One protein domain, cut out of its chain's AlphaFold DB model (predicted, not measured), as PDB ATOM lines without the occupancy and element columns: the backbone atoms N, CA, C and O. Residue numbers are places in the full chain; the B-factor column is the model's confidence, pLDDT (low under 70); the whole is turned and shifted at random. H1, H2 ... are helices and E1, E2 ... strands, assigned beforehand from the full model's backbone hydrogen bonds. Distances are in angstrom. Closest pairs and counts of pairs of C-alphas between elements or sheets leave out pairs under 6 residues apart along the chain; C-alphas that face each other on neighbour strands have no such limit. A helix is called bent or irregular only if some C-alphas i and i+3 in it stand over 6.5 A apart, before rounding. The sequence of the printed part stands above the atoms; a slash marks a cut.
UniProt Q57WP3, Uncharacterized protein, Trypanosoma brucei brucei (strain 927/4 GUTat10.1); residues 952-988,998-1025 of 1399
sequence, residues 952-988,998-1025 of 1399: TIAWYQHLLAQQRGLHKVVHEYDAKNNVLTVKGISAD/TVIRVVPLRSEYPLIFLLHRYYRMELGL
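This is residues 952 to 988 and 998 to 1025 of the 1399 residues of an uncharacterized protein of Trypanosoma brucei brucei (strain 927/4 GUTat10.1) (UniProt Q57WP3). A small, twisted, antiparallel sheet of three strands has two helices over one face, H1 and H2, and its other face is bare. H1 packs mainly on E1, while H2 is offset from it and meets it through residues 1016 to 1020; the hairpin of E1 and E2 makes two of the three strands. The printed part has 65 residues, with two named helices and three named strands in the order H1 E1 E2 E3 H2; the sheet's order is E1 - E2 - E3 and the class is mixed, helices and strands. The whole is compact, with a radius of gyration of the C-alphas of 11.9 A, and the C-alphas span 36 by 25 by 15 A.

In the sheet, E2, residues 979 to 985, is the inner strand, and E1, residues 968 to 974, and E3, residues 998 to 1004, are the edge strands. E1 and E2 form a hairpin, antiparallel at 156 degrees, with N 970 and O 983 2.8 A apart and N 981 and O 972 2.8 A apart, within hydrogen-bond range. E2 and E3 are antiparallel at 164 degrees, with N 982 and O 1001 at 2.8 A, within hydrogen-bond range. The sheet is twisted, its C-alphas lying up to 4.2 A off the best plane. H1, residues 953 to 963, is on the sheet at a height over the sheet of 9.0 A. It lies over E1 and, only just, over E2, on which 3 of its C-alphas fall. On the local plane its line stands at 55 degrees to E1, slantwise to the strands. The closest C-alphas of H1 and E1 are those of Gln 957 and Val 969, 5.4 A apart. H2, residues 1011 to 1022, is also on the sheet, in two layers with H1: helices on one face of a sheet. E3 and H2 are near each other, with 5 pairs of C-alphas within 10 A. With residues 1016 to 1020 alone H2 touches H1, the closest C-alphas being those of Tyr 956 and Tyr 1019, 6.2 A apart. These helices run the same way at a shallow tilt of 33 degrees, only just short of steep. Every O i to N i+4 pair is within hydrogen-bond range in H1, and 6 of 8 in H2.

E1 is 19.5 A from first to last C-alpha, E2 18.9 A and E3 17.5 A. H1 spans 15.1 A, from C-alpha 953 at (255.569, 153.079, 246.895). H2 spans 15.7 A, ending at C-alpha 1022 at (247.474, 153.245, 237.462); it is irregular, with C-alphas 1013 and 1016 7.6 A apart.

The two C-alphas farthest apart, of Asp 988 and Glu 1008, are 39.1 A apart. Residues 989 to 997 are not printed, in the link across the cut from E2 to E3, and C-alphas 988 and 998 are 12.3 A apart. The links H1 to E1 and E1 to E2 are tight, and E3 to H2 is short. The mean pLDDT of the printed part is 81.2; residues 987 to 988 and 1007 to 1008 are under 70.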
ATOM      1  N   THR A 952     257.186 157.745 247.205       82.35
ATOM      2  CA  THR A 952     257.502 156.356 247.570       82.35
ATOM      3  C   THR A 952     256.366 155.398 247.187       82.35
ATOM      4  O   THR A 952     255.225 155.819 246.996       82.35
ATOM      5  N   ILE A 953     256.629 154.084 247.132       83.39
ATOM      6  CA  ILE A 953     255.569 153.079 246.895       83.39
ATOM      7  C   ILE A 953     254.477 153.136 247.964       83.39
ATOM      8  O   ILE A 953     253.301 153.035 247.627       83.39
ATOM      9  N   ALA A 954     254.840 153.345 249.232       82.96
ATOM     10  CA  ALA A 954     253.867 153.491 250.315       82.96
ATOM     11  C   ALA A 954     252.929 154.687 250.074       82.96
ATOM     12  O   ALA A 954     251.728 154.611 250.328       82.96
ATOM     13  N   TRP A 955     253.467 155.775 249.516       84.60
ATOM     14  CA  TRP A 955     252.673 156.928 249.107       84.60
ATOM     15  C   TRP A 955     251.748 156.597 247.927       84.60
ATOM     16  O   TRP A 955     250.560 156.905 247.988       84.60
ATOM     17  N   TYR A 956     252.236 155.887 246.900       88.22
ATOM     18  CA  TYR A 956     251.383 155.429 245.793       88.22
ATOM     19  C   TYR A 956     250.276 154.466 246.251       88.22
ATOM     20  O   TYR A 956     249.140 154.567 245.791       88.22
ATOM     21  N   GLN A 957     250.576 153.550 247.176       86.49
ATOM     22  CA  GLN A 957     249.591 152.653 247.787       86.49
ATOM     23  C   GLN A 957     248.496 153.438 248.508       86.49
ATOM     24  O   GLN A 957     247.319 153.116 248.354       86.49
ATOM     25  N   HIS A 958     248.872 154.470 249.267       83.79
ATOM     26  CA  HIS A 958     247.921 155.330 249.961       83.79
ATOM     27  C   HIS A 958     247.044 156.123 248.984       83.79
ATOM     28  O   HIS A 958     245.825 156.145 249.145       83.79
ATOM     29  N   LEU A 959     247.637 156.694 247.929       86.54
ATOM     30  CA  LEU A 959     246.895 157.418 246.894       86.54
ATOM     31  C   LEU A 959     245.890 156.510 246.176       86.54
ATOM     32  O   LEU A 959     244.736 156.887 245.982       86.54
ATOM     33  N   LEU A 960     246.311 155.291 245.823       87.05
ATOM     34  CA  LEU A 960     245.445 154.313 245.168       87.05
ATOM     35  C   LEU A 960     244.322 153.852 246.101       87.05
ATOM     36  O   LEU A 960     243.186 153.703 245.655       87.05
ATOM     37  N   ALA A 961     244.623 153.655 247.390       85.14
ATOM     38  CA  ALA A 961     243.618 153.336 248.400       85.14
ATOM     39  C   ALA A 961     242.549 154.432 248.449       85.14
ATOM     40  O   ALA A 961     241.361 154.145 248.324       85.14
ATOM     41  N   GLN A 962     242.979 155.693 248.527       84.23
ATOM     42  CA  GLN A 962     242.092 156.848 248.577       84.23
ATOM     43  C   GLN A 962     241.242 156.980 247.305       84.23
ATOM     44  O   GLN A 962     240.028 157.155 247.399       84.23
ATOM     45  N   GLN A 963     241.846 156.827 246.120       83.20
ATOM     46  CA  GLN A 963     241.144 156.894 244.832       83.20
ATOM     47  C   GLN A 963     240.093 155.785 244.676       83.20
ATOM     48  O   GLN A 963     239.076 155.980 244.012       83.20
ATOM     49  N   ARG A 964     240.323 154.617 245.287       80.86
ATOM     50  CA  ARG A 964     239.424 153.454 245.236       80.86
ATOM     51  C   ARG A 964     238.496 153.336 246.456       80.86
ATOM     52  O   ARG A 964     237.741 152.372 246.524       80.86
ATOM     53  N   GLY A 965     238.538 154.278 247.404       78.09
ATOM     54  CA  GLY A 965     237.712 154.242 248.620       78.09
ATOM     55  C   GLY A 965     238.063 153.107 249.592       78.09
ATOM     56  O   GLY A 965     237.191 152.595 250.287       78.09
ATOM     57  N   LEU A 966     239.325 152.683 249.618       83.18
ATOM     58  CA  LEU A 966     239.848 151.608 250.463       83.18
ATOM     59  C   LEU A 966     240.658 152.182 251.630       83.18
ATOM     60  O   LEU A 966     241.243 153.258 251.523       83.18
ATOM     61  N   HIS A 967     240.762 151.435 252.730       81.14
ATOM     62  CA  HIS A 967     241.592 151.827 253.871       81.14
ATOM     63  C   HIS A 967     243.087 151.657 253.567       81.14
ATOM     64  O   HIS A 967     243.906 152.517 253.887       81.14
ATOM     65  N   LYS A 968     243.468 150.522 252.971       86.23
ATOM     66  CA  LYS A 968     244.869 150.198 252.668       86.23
ATOM     67  C   LYS A 968     244.968 149.331 251.421       86.23
ATOM     68  O   LYS A 968     244.121 148.472 251.203       86.23
ATOM     69  N   VAL A 969     246.026 149.523 250.636       85.19
ATOM     70  CA  VAL A 969     246.413 148.607 249.555       85.19
ATOM     71  C   VAL A 969     247.578 147.742 250.030       85.19
ATOM     72  O   VAL A 969     248.525 148.258 250.620       85.19
ATOM     73  N   VAL A 970     247.503 146.436 249.787       84.11
ATOM     74  CA  VAL A 970     248.523 145.443 250.148       84.11
ATOM     75  C   VAL A 970     248.876 144.608 248.919       84.11
ATOM     76  O   VAL A 970     248.043 144.386 248.036       84.11
ATOM     77  N   HIS A 971     250.128 144.168 248.850       84.92
ATOM     78  CA  HIS A 971     250.637 143.296 247.801       84.92
ATOM     79  C   HIS A 971     250.788 141.871 248.304       84.92
ATOM     80  O   HIS A 971     251.430 141.641 249.323       84.92
ATOM     81  N   GLU A 972     250.275 140.918 247.538       81.77
ATOM     82  CA  GLU A 972     250.619 139.509 247.676       81.77
ATOM     83  C   GLU A 972     251.363 139.075 246.419       81.77
ATOM     84  O   GLU A 972     250.840 139.170 245.308       81.77
ATOM     85  N   TYR A 973     252.607 138.636 246.583       81.07
ATOM     86  CA  TYR A 973     253.400 138.087 245.492       81.07
ATOM     87  C   TYR A 973     253.409 136.564 245.583       81.07
ATOM     88  O   TYR A 973     253.949 135.988 246.529       81.07
ATOM     89  N   ASP A 974     252.832 135.917 244.575       80.46
ATOM     90  CA  ASP A 974     252.871 134.473 244.407       80.46
ATOM     91  C   ASP A 974     254.032 134.098 243.479       80.46
ATOM     92  O   ASP A 974     253.932 134.151 242.248       80.46
ATOM     93  N   ALA A 975     255.149 133.703 244.093       70.74
ATOM     94  CA  ALA A 975     256.340 133.253 243.381       70.74
ATOM     95  C   ALA A 975     256.099 131.983 242.549       70.74
ATOM     96  O   ALA A 975     256.777 131.776 241.546       70.74
ATOM     97  N   LYS A 976     255.148 131.126 242.951       74.57
ATOM     98  CA  LYS A 976     254.869 129.859 242.264       74.57
ATOM     99  C   LYS A 976     254.149 130.105 240.942       74.57
ATOM    100  O   LYS A 976     254.467 129.459 239.949       74.57
ATOM    101  N   ASN A 977     253.215 131.053 240.939       76.43
ATOM    102  CA  ASN A 977     252.444 131.416 239.753       76.43
ATOM    103  C   ASN A 977     253.037 132.610 238.977       76.43
ATOM    104  O   ASN A 977     252.549 132.920 237.895       76.43
ATOM    105  N   ASN A 978     254.093 133.264 239.486       81.00
ATOM    106  CA  ASN A 978     254.643 134.519 238.952       81.00
ATOM    107  C   ASN A 978     253.571 135.606 238.806       81.00
ATOM    108  O   ASN A 978     253.428 136.239 237.762       81.00
ATOM    109  N   VAL A 979     252.802 135.823 239.869       83.40
ATOM    110  CA  VAL A 979     251.693 136.778 239.879       83.40
ATOM    111  C   VAL A 979     251.840 137.731 241.058       83.40
ATOM    112  O   VAL A 979     252.113 137.311 242.179       83.40
ATOM    113  N   LEU A 980     251.637 139.024 240.808       85.11
ATOM    114  CA  LEU A 980     251.462 140.036 241.844       85.11
ATOM    115  C   LEU A 980     249.975 140.375 241.967       85.11
ATOM    116  O   LEU A 980     249.379 140.965 241.064       85.11
ATOM    117  N   THR A 981     249.380 140.051 243.105       84.40
ATOM    118  CA  THR A 981     248.007 140.420 243.436       84.40
ATOM    119  C   THR A 981     248.008 141.693 244.276       84.40
ATOM    120  O   THR A 981     248.556 141.746 245.375       84.40
ATOM    121  N   VAL A 982     247.373 142.740 243.760       88.16
ATOM    122  CA  VAL A 982     247.171 144.010 244.460       88.16
ATOM    123  C   VAL A 982     245.789 143.963 245.103       88.16
ATOM    124  O   VAL A 982     244.783 143.945 244.395       88.16
ATOM    125  N   LYS A 983     245.727 143.920 246.436       85.09
ATOM    126  CA  LYS A 983     244.480 143.830 247.211       85.09
ATOM    127  C   LYS A 983     244.201 145.118 247.972       85.09
ATOM    128  O   LYS A 983     245.108 145.775 248.469       85.09
ATOM    129  N   GLY A 984     242.927 145.454 248.084       84.04
ATOM    130  CA  GLY A 984     242.392 146.533 248.894       84.04
ATOM    131  C   GLY A 984     241.741 146.001 250.159       84.04
ATOM    132  O   GLY A 984     240.938 145.078 250.099       84.04
ATOM    133  N   ILE A 985     242.048 146.598 251.302       80.94
ATOM    134  CA  ILE A 985     241.401 146.303 252.579       80.94
ATOM    135  C   ILE A 985     240.395 147.423 252.859       80.94
ATOM    136  O   ILE A 985     240.770 148.596 252.856       80.94
ATOM    137  N   SER A 986     239.125 147.070 253.065       74.43
ATOM    138  CA  SER A 986     238.070 148.012 253.469       74.43
ATOM    139  C   SER A 986     238.112 148.267 254.982       74.43
ATOM    140  O   SER A 986     238.536 147.397 255.741       74.43
ATOM    141  N   ALA A 987     237.680 149.455 255.417       63.89
ATOM    142  CA  ALA A 987     237.697 149.878 256.822       63.89
ATOM    143  C   ALA A 987     236.675 149.131 257.709       63.89
ATOM    144  O   ALA A 987     236.859 149.056 258.922       63.89
ATOM    145  N   ASP A 988     235.630 148.541 257.123       50.50
ATOM    146  CA  ASP A 988     234.537 147.922 257.876       50.50
ATOM    147  C   ASP A 988     234.730 146.413 258.052       50.50
ATOM    148  O   ASP A 988     234.188 145.622 257.290       50.50
ATOM    149  N   THR A 998     239.619 142.921 248.867       77.39
ATOM    150  CA  THR A 998     239.091 143.064 247.507       77.39
ATOM    151  C   THR A 998     240.258 143.114 246.526       77.39
ATOM    152  O   THR A 998     241.099 144.008 246.608       77.39
ATOM    153  N   VAL A 999     240.349 142.167 245.593       81.42
ATOM    154  CA  VAL A 999     241.414 142.177 244.579       81.42
ATOM    155  C   VAL A 999     241.201 143.368 243.644       81.42
ATOM    156  O   VAL A 999     240.218 143.423 242.912       81.42
ATOM    157  N   ILE A1000     242.126 144.326 243.676       81.69
ATOM    158  CA  ILE A1000     242.148 145.484 242.775       81.69
ATOM    159  C   ILE A1000     242.677 145.037 241.418       81.69
ATOM    160  O   ILE A1000     242.127 145.400 240.382       81.69
ATOM    161  N   ARG A1001     243.758 144.246 241.429       83.53
ATOM    162  CA  ARG A1001     244.376 143.740 240.209       83.53
ATOM    163  C   ARG A1001     245.226 142.510 240.417       83.53
ATOM    164  O   ARG A1001     245.779 142.287 241.489       83.53
ATOM    165  N   VAL A1002     245.380 141.775 239.327       82.94
ATOM    166  CA  VAL A1002     246.275 140.634 239.211       82.94
ATOM    167  C   VAL A1002     247.241 140.953 238.077       82.94
ATOM    168  O   VAL A1002     246.842 141.017 236.918       82.94
ATOM    169  N   VAL A1003     248.494 141.231 238.420       83.56
ATOM    170  CA  VAL A1003     249.552 141.557 237.465       83.56
ATOM    171  C   VAL A1003     250.369 140.286 237.233       83.56
ATOM    172  O   VAL A1003     251.122 139.892 238.128       83.56
ATOM    173  N   PRO A1004     250.241 139.617 236.075       80.14
ATOM    174  CA  PRO A1004     251.172 138.554 235.727       80.14
ATOM    175  C   PRO A1004     252.588 139.142 235.641       80.14
ATOM    176  O   PRO A1004     252.770 140.313 235.302       80.14
ATOM    177  N   LEU A1005     253.609 138.365 235.979       80.50
ATOM    178  CA  LEU A1005     255.010 138.770 235.900       80.50
ATOM    179  C   LEU A1005     255.699 137.921 234.835       80.50
ATOM    180  O   LEU A1005     255.503 136.709 234.761       80.50
ATOM    181  N   ARG A1006     256.505 138.567 233.993       75.93
ATOM    182  CA  ARG A1006     257.299 137.895 232.959       75.93
ATOM    183  C   ARG A1006     258.747 137.797 233.410       75.93
ATOM    184  O   ARG A1006     259.230 138.666 234.127       75.93
ATOM    185  N   SER A1007     259.459 136.784 232.928       68.33
ATOM    186  CA  SER A1007     260.908 136.650 233.135       68.33
ATOM    187  C   SER A1007     261.687 137.883 232.652       68.33
ATOM    188  O   SER A1007     262.676 138.262 233.273       68.33
ATOM    189  N   GLU A1008     261.212 138.527 231.584       68.73
ATOM    190  CA  GLU A1008     261.770 139.757 230.999       68.73
ATOM    191  C   GLU A1008     261.580 140.994 231.891       68.73
ATOM    192  O   GLU A1008     262.388 141.919 231.848       68.73
ATOM    193  N   TYR A1009     260.521 141.012 232.706       74.90
ATOM    194  CA  TYR A1009     260.145 142.138 233.558       74.90
ATOM    195  C   TYR A1009     259.870 141.635 234.975       74.90
ATOM    196  O   TYR A1009     258.710 141.445 235.355       74.90
ATOM    197  N   PRO A1010     260.921 141.386 235.774       72.26
ATOM    198  CA  PRO A1010     260.732 140.963 237.149       72.26
ATOM    199  C   PRO A1010     260.063 142.072 237.969       72.26
ATOM    200  O   PRO A1010     260.089 143.251 237.609       72.26
ATOM    201  N   LEU A1011     259.478 141.690 239.106       79.17
ATOM    202  CA  LEU A1011     258.686 142.561 239.985       79.17
ATOM    203  C   LEU A1011     259.349 143.924 240.259       79.17
ATOM    204  O   LEU A1011     258.693 144.966 240.227       79.17
ATOM    205  N   ILE A1012     260.667 143.911 240.451       82.48
ATOM    206  CA  ILE A1012     261.483 145.084 240.763       82.48
ATOM    207  C   ILE A1012     261.549 146.137 239.630       82.48
ATOM    208  O   ILE A1012     261.756 147.315 239.911       82.48
ATOM    209  N   PHE A1013     261.332 145.748 238.365       80.40
ATOM    210  CA  PHE A1013     261.263 146.671 237.217       80.40
ATOM    211  C   PHE A1013     259.894 147.342 237.074       80.40
ATOM    212  O   PHE A1013     259.789 148.441 236.526       80.40
ATOM    213  N   LEU A1014     258.836 146.653 237.502       82.17
ATOM    214  CA  LEU A1014     257.456 147.012 237.186       82.17
ATOM    215  C   LEU A1014     256.804 147.859 238.272       82.17
ATOM    216  O   LEU A1014     255.990 148.715 237.945       82.17
ATOM    217  N   LEU A1015     257.127 147.625 239.548       85.78
ATOM    218  CA  LEU A1015     256.275 148.053 240.660       85.78
ATOM    219  C   LEU A1015     256.032 149.573 240.708       85.78
ATOM    220  O   LEU A1015     254.880 150.003 240.714       85.78
ATOM    221  N   HIS A1016     257.087 150.401 240.668       86.01
ATOM    222  CA  HIS A1016     256.935 151.867 240.646       86.01
ATOM    223  C   HIS A1016     256.199 152.357 239.393       86.01
ATOM    224  O   HIS A1016     255.349 153.241 239.489       86.01
ATOM    225  N   ARG A1017     256.491 151.776 238.224       86.17
ATOM    226  CA  ARG A1017     255.869 152.174 236.949       86.17
ATOM    227  C   ARG A1017     254.402 151.774 236.857       86.17
ATOM    228  O   ARG A1017     253.597 152.555 236.365       86.17
ATOM    229  N   TYR A1018     254.049 150.602 237.377       86.53
ATOM    230  CA  TYR A1018     252.671 150.142 237.505       86.53
ATOM    231  C   TYR A1018     251.832 151.155 238.287       86.53
ATOM    232  O   TYR A1018     250.782 151.575 237.812       86.53
ATOM    233  N   TYR A1019     252.316 151.591 239.453       87.69
ATOM    234  CA  TYR A1019     251.599 152.561 240.277       87.69
ATOM    235  C   TYR A1019     251.449 153.913 239.601       87.69
ATOM    236  O   TYR A1019     250.369 154.494 239.645       87.69
ATOM    237  N   ARG A1020     252.512 154.407 238.962       85.87
ATOM    238  CA  ARG A1020     252.443 155.670 238.222       85.87
ATOM    239  C   ARG A1020     251.428 155.592 237.092       85.87
ATOM    240  O   ARG A1020     250.599 156.485 236.987       85.87
ATOM    241  N   MET A1021     251.431 154.507 236.320       84.70
ATOM    242  CA  MET A1021     250.453 154.310 235.252       84.70
ATOM    243  C   MET A1021     249.023 154.197 235.796       84.70
ATOM    244  O   MET A1021     248.129 154.850 235.270       84.70
ATOM    245  N   GLU A1022     248.806 153.429 236.867       83.93
ATOM    246  CA  GLU A1022     247.474 153.245 237.462       83.93
ATOM    247  C   GLU A1022     246.912 154.529 238.087       83.93
ATOM    248  O   GLU A1022     245.706 154.762 238.052       83.93
ATOM    249  N   LEU A1023     247.784 155.380 238.631       85.17
ATOM    250  CA  LEU A1023     247.427 156.679 239.206       85.17
ATOM    251  C   LEU A1023     247.429 157.822 238.175       85.17
ATOM    252  O   LEU A1023     247.113 158.955 238.533       85.17
ATOM    253  N   GLY A1024     247.814 157.565 236.920       80.78
ATOM    254  CA  GLY A1024     247.952 158.599 235.888       80.78
ATOM    255  C   GLY A1024     249.061 159.626 236.165       80.78
ATOM    256  O   GLY A1024     248.965 160.770 235.727       80.78
ATOM    257  N   LEU A1025     250.101 159.245 236.910       82.59
ATOM    258  CA  LEU A1025     251.239 160.105 237.234       82.59
ATOM    259  C   LEU A1025     252.302 160.060 236.123       82.59
ATOM    260  O   LEU A1025     252.586 158.982 235.594       82.59
TER     261      LEU A1025